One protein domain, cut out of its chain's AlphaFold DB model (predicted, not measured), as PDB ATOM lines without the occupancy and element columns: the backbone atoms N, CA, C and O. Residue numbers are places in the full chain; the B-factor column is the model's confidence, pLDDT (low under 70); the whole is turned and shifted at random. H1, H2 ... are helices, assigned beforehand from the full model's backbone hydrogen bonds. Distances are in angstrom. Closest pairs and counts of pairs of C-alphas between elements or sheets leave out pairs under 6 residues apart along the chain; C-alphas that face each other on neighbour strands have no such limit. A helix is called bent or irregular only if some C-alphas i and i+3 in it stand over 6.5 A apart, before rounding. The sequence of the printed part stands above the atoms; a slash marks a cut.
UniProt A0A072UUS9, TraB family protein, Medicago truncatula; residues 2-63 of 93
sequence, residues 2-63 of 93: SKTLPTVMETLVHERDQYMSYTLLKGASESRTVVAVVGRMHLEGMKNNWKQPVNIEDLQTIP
ATOM      1  N   SER A   2     371.607 274.731 317.477       54.53
ATOM      2  CA  SER A   2     371.648 273.288 317.155       54.53
ATOM      3  C   SER A   2     372.954 272.762 316.537       54.53
ATOM      4  O   SER A   2     373.215 271.568 316.605       54.53
ATOM      5  N   LYS A   3     373.796 273.619 315.944       57.59
ATOM      6  CA  LYS A   3     375.004 273.176 315.223       57.59
ATOM      7  C   LYS A   3     376.181 272.800 316.130       57.59
ATOM      8  O   LYS A   3     377.091 272.122 315.673       57.59
ATOM      9  N   THR A   4     376.182 273.247 317.384       67.44
ATOM     10  CA  THR A   4     377.369 273.162 318.250       67.44
ATOM     11  C   THR A   4     377.393 271.893 319.109       67.44
ATOM     12  O   THR A   4     378.466 271.455 319.500       67.44
ATOM     13  N   LEU A   5     376.231 271.279 319.373       67.19
ATOM     14  CA  LEU A   5     376.087 270.036 320.147       67.19
ATOM     15  C   LEU A   5     374.951 269.168 319.563       67.19
ATOM     16  O   LEU A   5     373.879 269.060 320.164       67.19
ATOM     17  N   PRO A   6     375.155 268.570 318.376       68.25
ATOM     18  CA  PRO A   6     374.094 267.885 317.635       68.25
ATOM     19  C   PRO A   6     373.515 266.680 318.389       68.25
ATOM     20  O   PRO A   6     372.303 266.519 318.422       68.25
ATOM     21  N   THR A   7     374.344 265.890 319.077       68.62
ATOM     22  CA  THR A   7     373.881 264.733 319.868       68.62
ATOM     23  C   THR A   7     372.989 265.142 321.042       68.62
ATOM     24  O   THR A   7     372.024 264.460 321.350       68.62
ATOM     25  N   VAL A   8     373.271 266.282 321.679       73.44
ATOM     26  CA  VAL A   8     372.440 266.795 322.780       73.44
ATOM     27  C   VAL A   8     371.090 267.274 322.252       73.44
ATOM     28  O   VAL A   8     370.070 267.044 322.888       73.44
ATOM     29  N   MET A   9     371.075 267.927 321.088       75.50
ATOM     30  CA  MET A   9     369.835 268.360 320.444       75.50
ATOM     31  C   MET A   9     368.977 267.164 320.008       75.50
ATOM     32  O   MET A   9     367.765 267.186 320.196       75.50
ATOM     33  N   GLU A  10     369.598 266.124 319.455       72.06
ATOM     34  CA  GLU A  10     368.920 264.876 319.095       72.06
ATOM     35  C   GLU A  10     368.266 264.231 320.321       72.06
ATOM     36  O   GLU A  10     367.042 264.140 320.396       72.06
ATOM     37  N   THR A  11     369.067 263.916 321.338       69.25
ATOM     38  CA  THR A  11     368.601 263.148 322.496       69.25
ATOM     39  C   THR A  11     367.723 263.948 323.455       69.25
ATOM     40  O   THR A  11     366.765 263.428 324.017       69.25
ATOM     41  N   LEU A  12     367.998 265.237 323.673       73.50
ATOM     42  CA  LEU A  12     367.213 266.017 324.637       73.50
ATOM     43  C   LEU A  12     365.977 266.684 324.033       73.50
ATOM     44  O   LEU A  12     365.085 267.056 324.801       73.50
ATOM     45  N   VAL A  13     365.921 266.886 322.713       81.75
ATOM     46  CA  VAL A  13     364.822 267.628 322.075       81.75
ATOM     47  C   VAL A  13     364.066 266.766 321.074       81.75
ATOM     48  O   VAL A  13     362.871 266.567 321.272       81.75
ATOM     49  N   HIS A  14     364.726 266.210 320.056       89.56
ATOM     50  CA  HIS A  14     364.022 265.454 319.011       89.56
ATOM     51  C   HIS A  14     363.407 264.153 319.544       89.56
ATOM     52  O   HIS A  14     362.217 263.916 319.334       89.56
ATOM     53  N   GLU A  15     364.165 263.367 320.314       93.44
ATOM     54  CA  GLU A  15     363.655 262.152 320.974       93.44
ATOM     55  C   GLU A  15     362.496 262.474 321.940       93.44
ATOM     56  O   GLU A  15     361.495 261.754 322.014       93.44
ATOM     57  N   ARG A  16     362.572 263.615 322.641       93.50
ATOM     58  CA  ARG A  16     361.500 264.075 323.537       93.50
ATOM     59  C   ARG A  16     360.230 264.438 322.767       93.50
ATOM     60  O   ARG A  16     359.136 264.073 323.201       93.50
ATOM     61  N   ASP A  17     360.362 265.129 321.639       95.19
ATOM     62  CA  ASP A  17     359.229 265.491 320.783       95.19
ATOM     63  C   ASP A  17     358.544 264.246 320.200       95.19
ATOM     64  O   ASP A  17     357.313 264.176 320.173       95.19
ATOM     65  N   GLN A  18     359.324 263.233 319.808       95.44
ATOM     66  CA  GLN A  18     358.808 261.931 319.372       95.44
ATOM     67  C   GLN A  18     358.017 261.233 320.483       95.44
ATOM     68  O   GLN A  18     356.876 260.814 320.263       95.44
ATOM     69  N   TYR A  19     358.582 261.161 321.692       95.56
ATOM     70  CA  TYR A  19     357.924 260.554 322.849       95.56
ATOM     71  C   TYR A  19     356.604 261.256 323.209       95.56
ATOM     72  O   TYR A  19     355.583 260.600 323.454       95.56
ATOM     73  N   MET A  20     356.603 262.592 323.223       95.81
ATOM     74  CA  MET A  20     355.416 263.393 323.532       95.81
ATOM     75  C   MET A  20     354.318 263.199 322.481       95.81
ATOM     76  O   MET A  20     353.152 263.014 322.843       95.81
ATOM     77  N   SER A  21     354.673 263.185 321.193       96.25
ATOM     78  CA  SER A  21     353.722 262.918 320.107       96.25
ATOM     79  C   SER A  21     353.147 261.504 320.168       96.25
ATOM     80  O   SER A  21     351.930 261.345 320.054       96.25
ATOM     81  N   TYR A  22     353.983 260.488 320.410       96.62
ATOM     82  CA  TYR A  22     353.529 259.106 320.584       96.62
ATOM     83  C   TYR A  22     352.552 258.976 321.760       96.62
ATOM     84  O   TYR A  22     351.457 258.434 321.603       96.62
ATOM     85  N   THR A  23     352.910 259.523 322.926       95.31
ATOM     86  CA  THR A  23     352.083 259.455 324.142       95.31
ATOM     87  C   THR A  23     350.720 260.110 323.930       95.31
ATOM     88  O   THR A  23     349.690 259.548 324.311       95.31
ATOM     89  N   LEU A  24     350.695 261.272 323.271       95.94
ATOM     90  CA  LEU A  24     349.452 261.974 322.968       95.94
ATOM     91  C   LEU A  24     348.570 261.184 321.991       95.94
ATOM     92  O   LEU A  24     347.363 261.086 322.207       95.94
ATOM     93  N   LEU A  25     349.154 260.597 320.944       95.31
ATOM     94  CA  LEU A  25     348.416 259.761 319.992       95.31
ATOM     95  C   LEU A  25     347.860 258.501 320.646       95.31
ATOM     96  O   LEU A  25     346.718 258.138 320.372       95.31
ATOM     97  N   LYS A  26     348.634 257.871 321.529       94.88
ATOM     98  CA  LYS A  26     348.184 256.710 322.295       94.88
ATOM     99  C   LYS A  26     346.958 257.058 323.141       94.88
ATOM    100  O   LYS A  26     345.916 256.432 322.974       94.88
ATOM    101  N   GLY A  27     347.026 258.122 323.945       93.88
ATOM    102  CA  GLY A  27     345.872 258.575 324.731       93.88
ATOM    103  C   GLY A  27     344.672 258.977 323.862       93.88
ATOM    104  O   GLY A  27     343.528 258.673 324.195       93.88
ATOM    105  N   ALA A  28     344.920 259.608 322.710       94.44
ATOM    106  CA  ALA A  28     343.873 259.973 321.757       94.44
ATOM    107  C   ALA A  28     343.240 258.766 321.046       94.44
ATOM    108  O   ALA A  28     342.098 258.861 320.612       94.44
ATOM    109  N   SER A  29     343.943 257.636 320.931       94.38
ATOM    110  CA  SER A  29     343.375 256.405 320.368       94.38
ATOM    111  C   SER A  29     342.367 255.733 321.306       94.38
ATOM    112  O   SER A  29     341.475 255.022 320.853       94.38
ATOM    113  N   GLU A  30     342.475 256.011 322.606       94.94
ATOM    114  CA  GLU A  30     341.649 255.424 323.665       94.94
ATOM    115  C   GLU A  30     340.502 256.355 324.108       94.94
ATOM    116  O   GLU A  30     339.651 255.966 324.905       94.94
ATOM    117  N   SER A  31     340.461 257.596 323.607       94.81
ATOM    118  CA  SER A  31     339.560 258.654 324.085       94.81
ATOM    119  C   SER A  31     338.879 259.404 322.941       94.81
ATOM    120  O   SER A  31     339.464 259.636 321.891       94.81
ATOM    121  N   ARG A  32     337.643 259.878 323.159       93.31
ATOM    122  CA  ARG A  32     336.891 260.653 322.149       93.31
ATOM    123  C   ARG A  32     337.501 262.033 321.866       93.31
ATOM    124  O   ARG A  32     337.444 262.498 320.731       93.31
ATOM    125  N   THR A  33     338.052 262.679 322.892       93.69
ATOM    126  CA  THR A  33     338.651 264.017 322.804       93.69
ATOM    127  C   THR A  33     339.803 264.122 323.793       93.69
ATOM    128  O   THR A  33     339.643 263.760 324.955       93.69
ATOM    129  N   VAL A  34     340.942 264.660 323.352       94.56
ATOM    130  CA  VAL A  34     342.119 264.910 324.195       94.56
ATOM    131  C   VAL A  34     342.636 266.320 323.928       94.56
ATOM    132  O   VAL A  34     342.674 266.765 322.782       94.56
ATOM    133  N   VAL A  35     343.044 267.019 324.986       95.38
ATOM    134  CA  VAL A  35     343.698 268.330 324.906       95.38
ATOM    135  C   VAL A  35     345.079 268.214 325.535       95.38
ATOM    136  O   VAL A  35     345.204 267.789 326.679       95.38
ATOM    137  N   ALA A  36     346.111 268.608 324.790       94.81
ATOM    138  CA  ALA A  36     347.482 268.656 325.282       94.81
ATOM    139  C   ALA A  36     347.917 270.102 325.521       94.81
ATOM    140  O   ALA A  36     347.815 270.945 324.628       94.81
ATOM    141  N   VAL A  37     348.446 270.377 326.712       96.25
ATOM    142  CA  VAL A  37     349.117 271.641 327.026       96.25
ATOM    143  C   VAL A  37     350.608 271.439 326.796       96.25
ATOM    144  O   VAL A  37     351.244 270.643 327.482       96.25
ATOM    145  N   VAL A  38     351.159 272.135 325.804       94.00
ATOM    146  CA  VAL A  38     352.530 271.918 325.326       94.00
ATOM    147  C   VAL A  38     353.304 273.231 325.358       94.00
ATOM    148  O   VAL A  38     352.794 274.279 324.956       94.00
ATOM    149  N   GLY A  39     354.557 273.186 325.816       92.25
ATOM    150  CA  GLY A  39     355.456 274.336 325.754       92.25
ATOM    151  C   GLY A  39     355.769 274.735 324.308       92.25
ATOM    152  O   GLY A  39     355.995 273.874 323.459       92.25
ATOM    153  N   ARG A  40     355.846 276.044 324.019       91.06
ATOM    154  CA  ARG A  40     356.066 276.579 322.655       91.06
ATOM    155  C   ARG A  40     357.251 275.928 321.929       91.06
ATOM    156  O   ARG A  40     357.159 275.705 320.730       91.06
ATOM    157  N   MET A  41     358.328 275.624 322.654       89.56
ATOM    158  CA  MET A  41     359.542 275.009 322.106       89.56
ATOM    159  C   MET A  41     359.288 273.628 321.475       89.56
ATOM    160  O   MET A  41     359.924 273.303 320.485       89.56
ATOM    161  N   HIS A  42     358.344 272.851 322.008       94.00
ATOM    162  CA  HIS A  42     358.052 271.486 321.552       94.00
ATOM    163  C   HIS A  42     356.948 271.435 320.490       94.00
ATOM    164  O   HIS A  42     356.772 270.428 319.814       94.00
ATOM    165  N   LEU A  43     356.186 272.521 320.315       94.06
ATOM    166  CA  LEU A  43     355.003 272.513 319.453       94.06
ATOM    167  C   LEU A  43     355.336 272.164 317.995       94.06
ATOM    168  O   LEU A  43     354.604 271.404 317.368       94.06
ATOM    169  N   GLU A  44     356.408 272.734 317.446       94.50
ATOM    170  CA  GLU A  44     356.815 272.480 316.059       94.50
ATOM    171  C   GLU A  44     357.385 271.067 315.889       94.50
ATOM    172  O   GLU A  44     356.962 270.342 314.989       94.50
ATOM    173  N   GLY A  45     358.257 270.626 316.799       93.69
ATOM    174  CA  GLY A  45     358.815 269.274 316.764       93.69
ATOM    175  C   GLY A  45     357.757 268.185 316.944       93.69
ATOM    176  O   GLY A  45     357.757 267.198 316.207       93.69
ATOM    177  N   MET A  46     356.777 268.389 317.831       95.62
ATOM    178  CA  MET A  46     355.642 267.474 317.972       95.62
ATOM    179  C   MET A  46     354.793 267.401 316.701       95.62
ATOM    180  O   MET A  46     354.403 266.306 316.296       95.62
ATOM    181  N   LYS A  47     354.521 268.543 316.052       94.81
ATOM    182  CA  LYS A  47     353.790 268.585 314.773       94.81
ATOM    183  C   LYS A  47     354.530 267.822 313.679       94.81
ATOM    184  O   LYS A  47     353.895 267.069 312.948       94.81
ATOM    185  N   ASN A  48     355.850 267.975 313.604       94.81
ATOM    186  CA  ASN A  48     356.680 267.276 312.621       94.81
ATOM    187  C   ASN A  48     356.680 265.754 312.842       94.81
ATOM    188  O   ASN A  48     356.688 264.993 311.880       94.81
ATOM    189  N   ASN A  49     356.598 265.309 314.100       94.75
ATOM    190  CA  ASN A  49     356.502 263.893 314.469       94.75
ATOM    191  C   ASN A  49     355.053 263.368 314.557       94.75
ATOM    192  O   ASN A  49     354.822 262.225 314.957       94.75
ATOM    193  N   TRP A  50     354.043 264.176 314.219       95.69
ATOM    194  CA  TRP A  50     352.644 263.790 314.387       95.69
ATOM    195  C   TRP A  50     352.248 262.667 313.421       95.69
ATOM    196  O   TRP A  50     352.413 262.787 312.209       95.69
ATOM    197  N   LYS A  51     351.680 261.586 313.969       94.38
ATOM    198  CA  LYS A  51     351.272 260.354 313.262       94.38
ATOM    199  C   LYS A  51     352.403 259.646 312.508       94.38
ATOM    200  O   LYS A  51     352.127 258.797 311.665       94.38
ATOM    201  N   GLN A  52     353.652 259.967 312.823       93.75
ATOM    202  CA  GLN A  52     354.796 259.224 312.316       93.75
ATOM    203  C   GLN A  52     355.005 257.956 313.154       93.75
ATOM    204  O   GLN A  52     354.686 257.953 314.347       93.75
ATOM    205  N   PRO A  53     355.517 256.866 312.558       92.38
ATOM    206  CA  PRO A  53     355.921 255.697 313.322       92.38
ATOM    207  C   PRO A  53     357.067 256.082 314.266       92.38
ATOM    208  O   PRO A  53     358.088 256.611 313.834       92.38
ATOM    209  N   VAL A  54     356.887 255.815 315.558       92.56
ATOM    210  CA  VAL A  54     357.893 256.053 316.599       92.56
ATOM    211  C   VAL A  54     358.237 254.712 317.228       92.56
ATOM    212  O   VAL A  54     357.344 254.024 317.728       92.56
ATOM    213  N   ASN A  55     359.520 254.345 317.224       92.44
ATOM    214  CA  ASN A  55     359.982 253.189 317.981       92.44
ATOM    215  C   ASN A  55     360.114 253.575 319.458       92.44
ATOM    216  O   ASN A  55     361.127 254.118 319.888       92.44
ATOM    217  N   ILE A  56     359.054 253.338 320.228       93.69
ATOM    218  CA  ILE A  56     359.010 253.722 321.641       93.69
ATOM    219  C   ILE A  56     359.992 252.916 322.501       93.69
ATOM    220  O   ILE A  56     360.458 253.422 323.518       93.69
ATOM    221  N   GLU A  57     360.325 251.692 322.091       92.94
ATOM    222  CA  GLU A  57     361.248 250.823 322.823       92.94
ATOM    223  C   GLU A  57     362.667 251.397 322.786       92.94
ATOM    224  O   GLU A  57     363.321 251.501 323.825       92.94
ATOM    225  N   ASP A  58     363.106 251.880 321.622       90.38
ATOM    226  CA  ASP A  58     364.409 252.538 321.470       90.38
ATOM    227  C   ASP A  58     364.504 253.812 322.325       90.38
ATOM    228  O   ASP A  58     365.542 254.078 322.922       90.38
ATOM    229  N   LEU A  59     363.410 254.577 322.446       92.69
ATOM    230  CA  LEU A  59     363.374 255.803 323.258       92.69
ATOM    231  C   LEU A  59     363.363 255.534 324.772       92.69
ATOM    232  O   LEU A  59     363.719 256.408 325.562       92.69
ATOM    233  N   GLN A  60     362.899 254.357 325.197       91.62
ATOM    234  CA  GLN A  60     362.758 253.995 326.611       91.62
ATOM    235  C   GLN A  60     363.891 253.109 327.130       91.62
ATOM    236  O   GLN A  60     363.949 252.821 328.328       91.62
ATOM    237  N   THR A  61     364.792 252.678 326.252       90.50
ATOM    238  CA  THR A  61     365.924 251.829 326.611       90.50
ATOM    239  C   THR A  61     367.210 252.644 326.670       90.50
ATOM    240  O   THR A  61     367.478 253.514 325.848       90.50
ATOM    241  N   ILE A  62     368.039 252.371 327.681       88.25
ATOM    242  CA  ILE A  62     369.376 252.962 327.746       88.25
ATOM    243  C   ILE A  62     370.254 252.195 326.751       88.25
ATOM    244  O   ILE A  62     370.394 250.977 326.902       88.25
ATOM    245  N   PRO A  63     370.865 252.867 325.758       84.62
ATOM    246  CA  PRO A  63     371.664 252.179 324.760       84.62
ATOM    247  C   PRO A  63     372.872 251.500 325.421       84.62
ATOM    248  O   PRO A  63     373.535 252.099 326.278       84.62
TER     249      PRO A  63
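What this domain is: This is residues 2 to 63 of the 93 residues of the protein "TraB family protein" of Medicago truncatula (UniProt A0A072UUS9). One long helix, H1, runs through the model as a rod, with two short helices packed on its middle part from roughly opposite sides: H2 on one side and H3 on the other. After H1 the chain folds back to H2, then crosses H1 to reach H3; residues 3 to 9, of which 6 to 9 belong to H1, and residues 28 to 33 stick out at the two ends. The printed part has 62 residues, with three named helices in the order H1, H2, H3 and no named strand; the class is all helix. It is only just compact, close to loose, with a radius of gyration of the C-alphas of 12.6 A, and it is elongated, spanning 42 by 27 by 16 A.

How they stand to each other: H1, residues 6 to 29, touches H2, residues 40 to 48, with its residues 13 to 21 alone; the closest C-alphas are those of Asp 17 and Met 46, 5.0 A apart. The lines of H1 and H2 stand at 72 degrees, only just about perpendicular. H1 touches H3, residues 56 to 60, with its residues 15 to 22 alone, and the closest C-alphas are those of Glu 15 and Leu 59, 6.8 A apart. H2 and H3 are apart. In H3 every O i to N i+4 pair is within hydrogen-bond range, against 18 of 20 in H1 and 3 of 5 in H2.

Where its parts are: H1 begins at C-alpha 6 (374.094, 267.885, 317.635) and ends at C-alpha 29 (343.375, 256.405, 320.368), 32.9 A away. It is neither bent nor irregular, but only just: C-alphas 12 and 15 are 6.4 A apart. H2, 13.7 A from first to last C-alpha, is irregular, with C-alphas 41 and 44 7.1 A apart. H3, 6.2 A from first to last C-alpha, ends at C-alpha 60 (362.758, 253.995, 326.611).

The domain as a whole: The two C-alphas farthest apart are those of Thr 4 and Arg 32, 42.5 A. The printed part has no cut, and the links H1 to H2 and H2 to H3 are both short. The mean pLDDT of the printed part is 88.9; residues 2 to 7 and residue 11 are under 70.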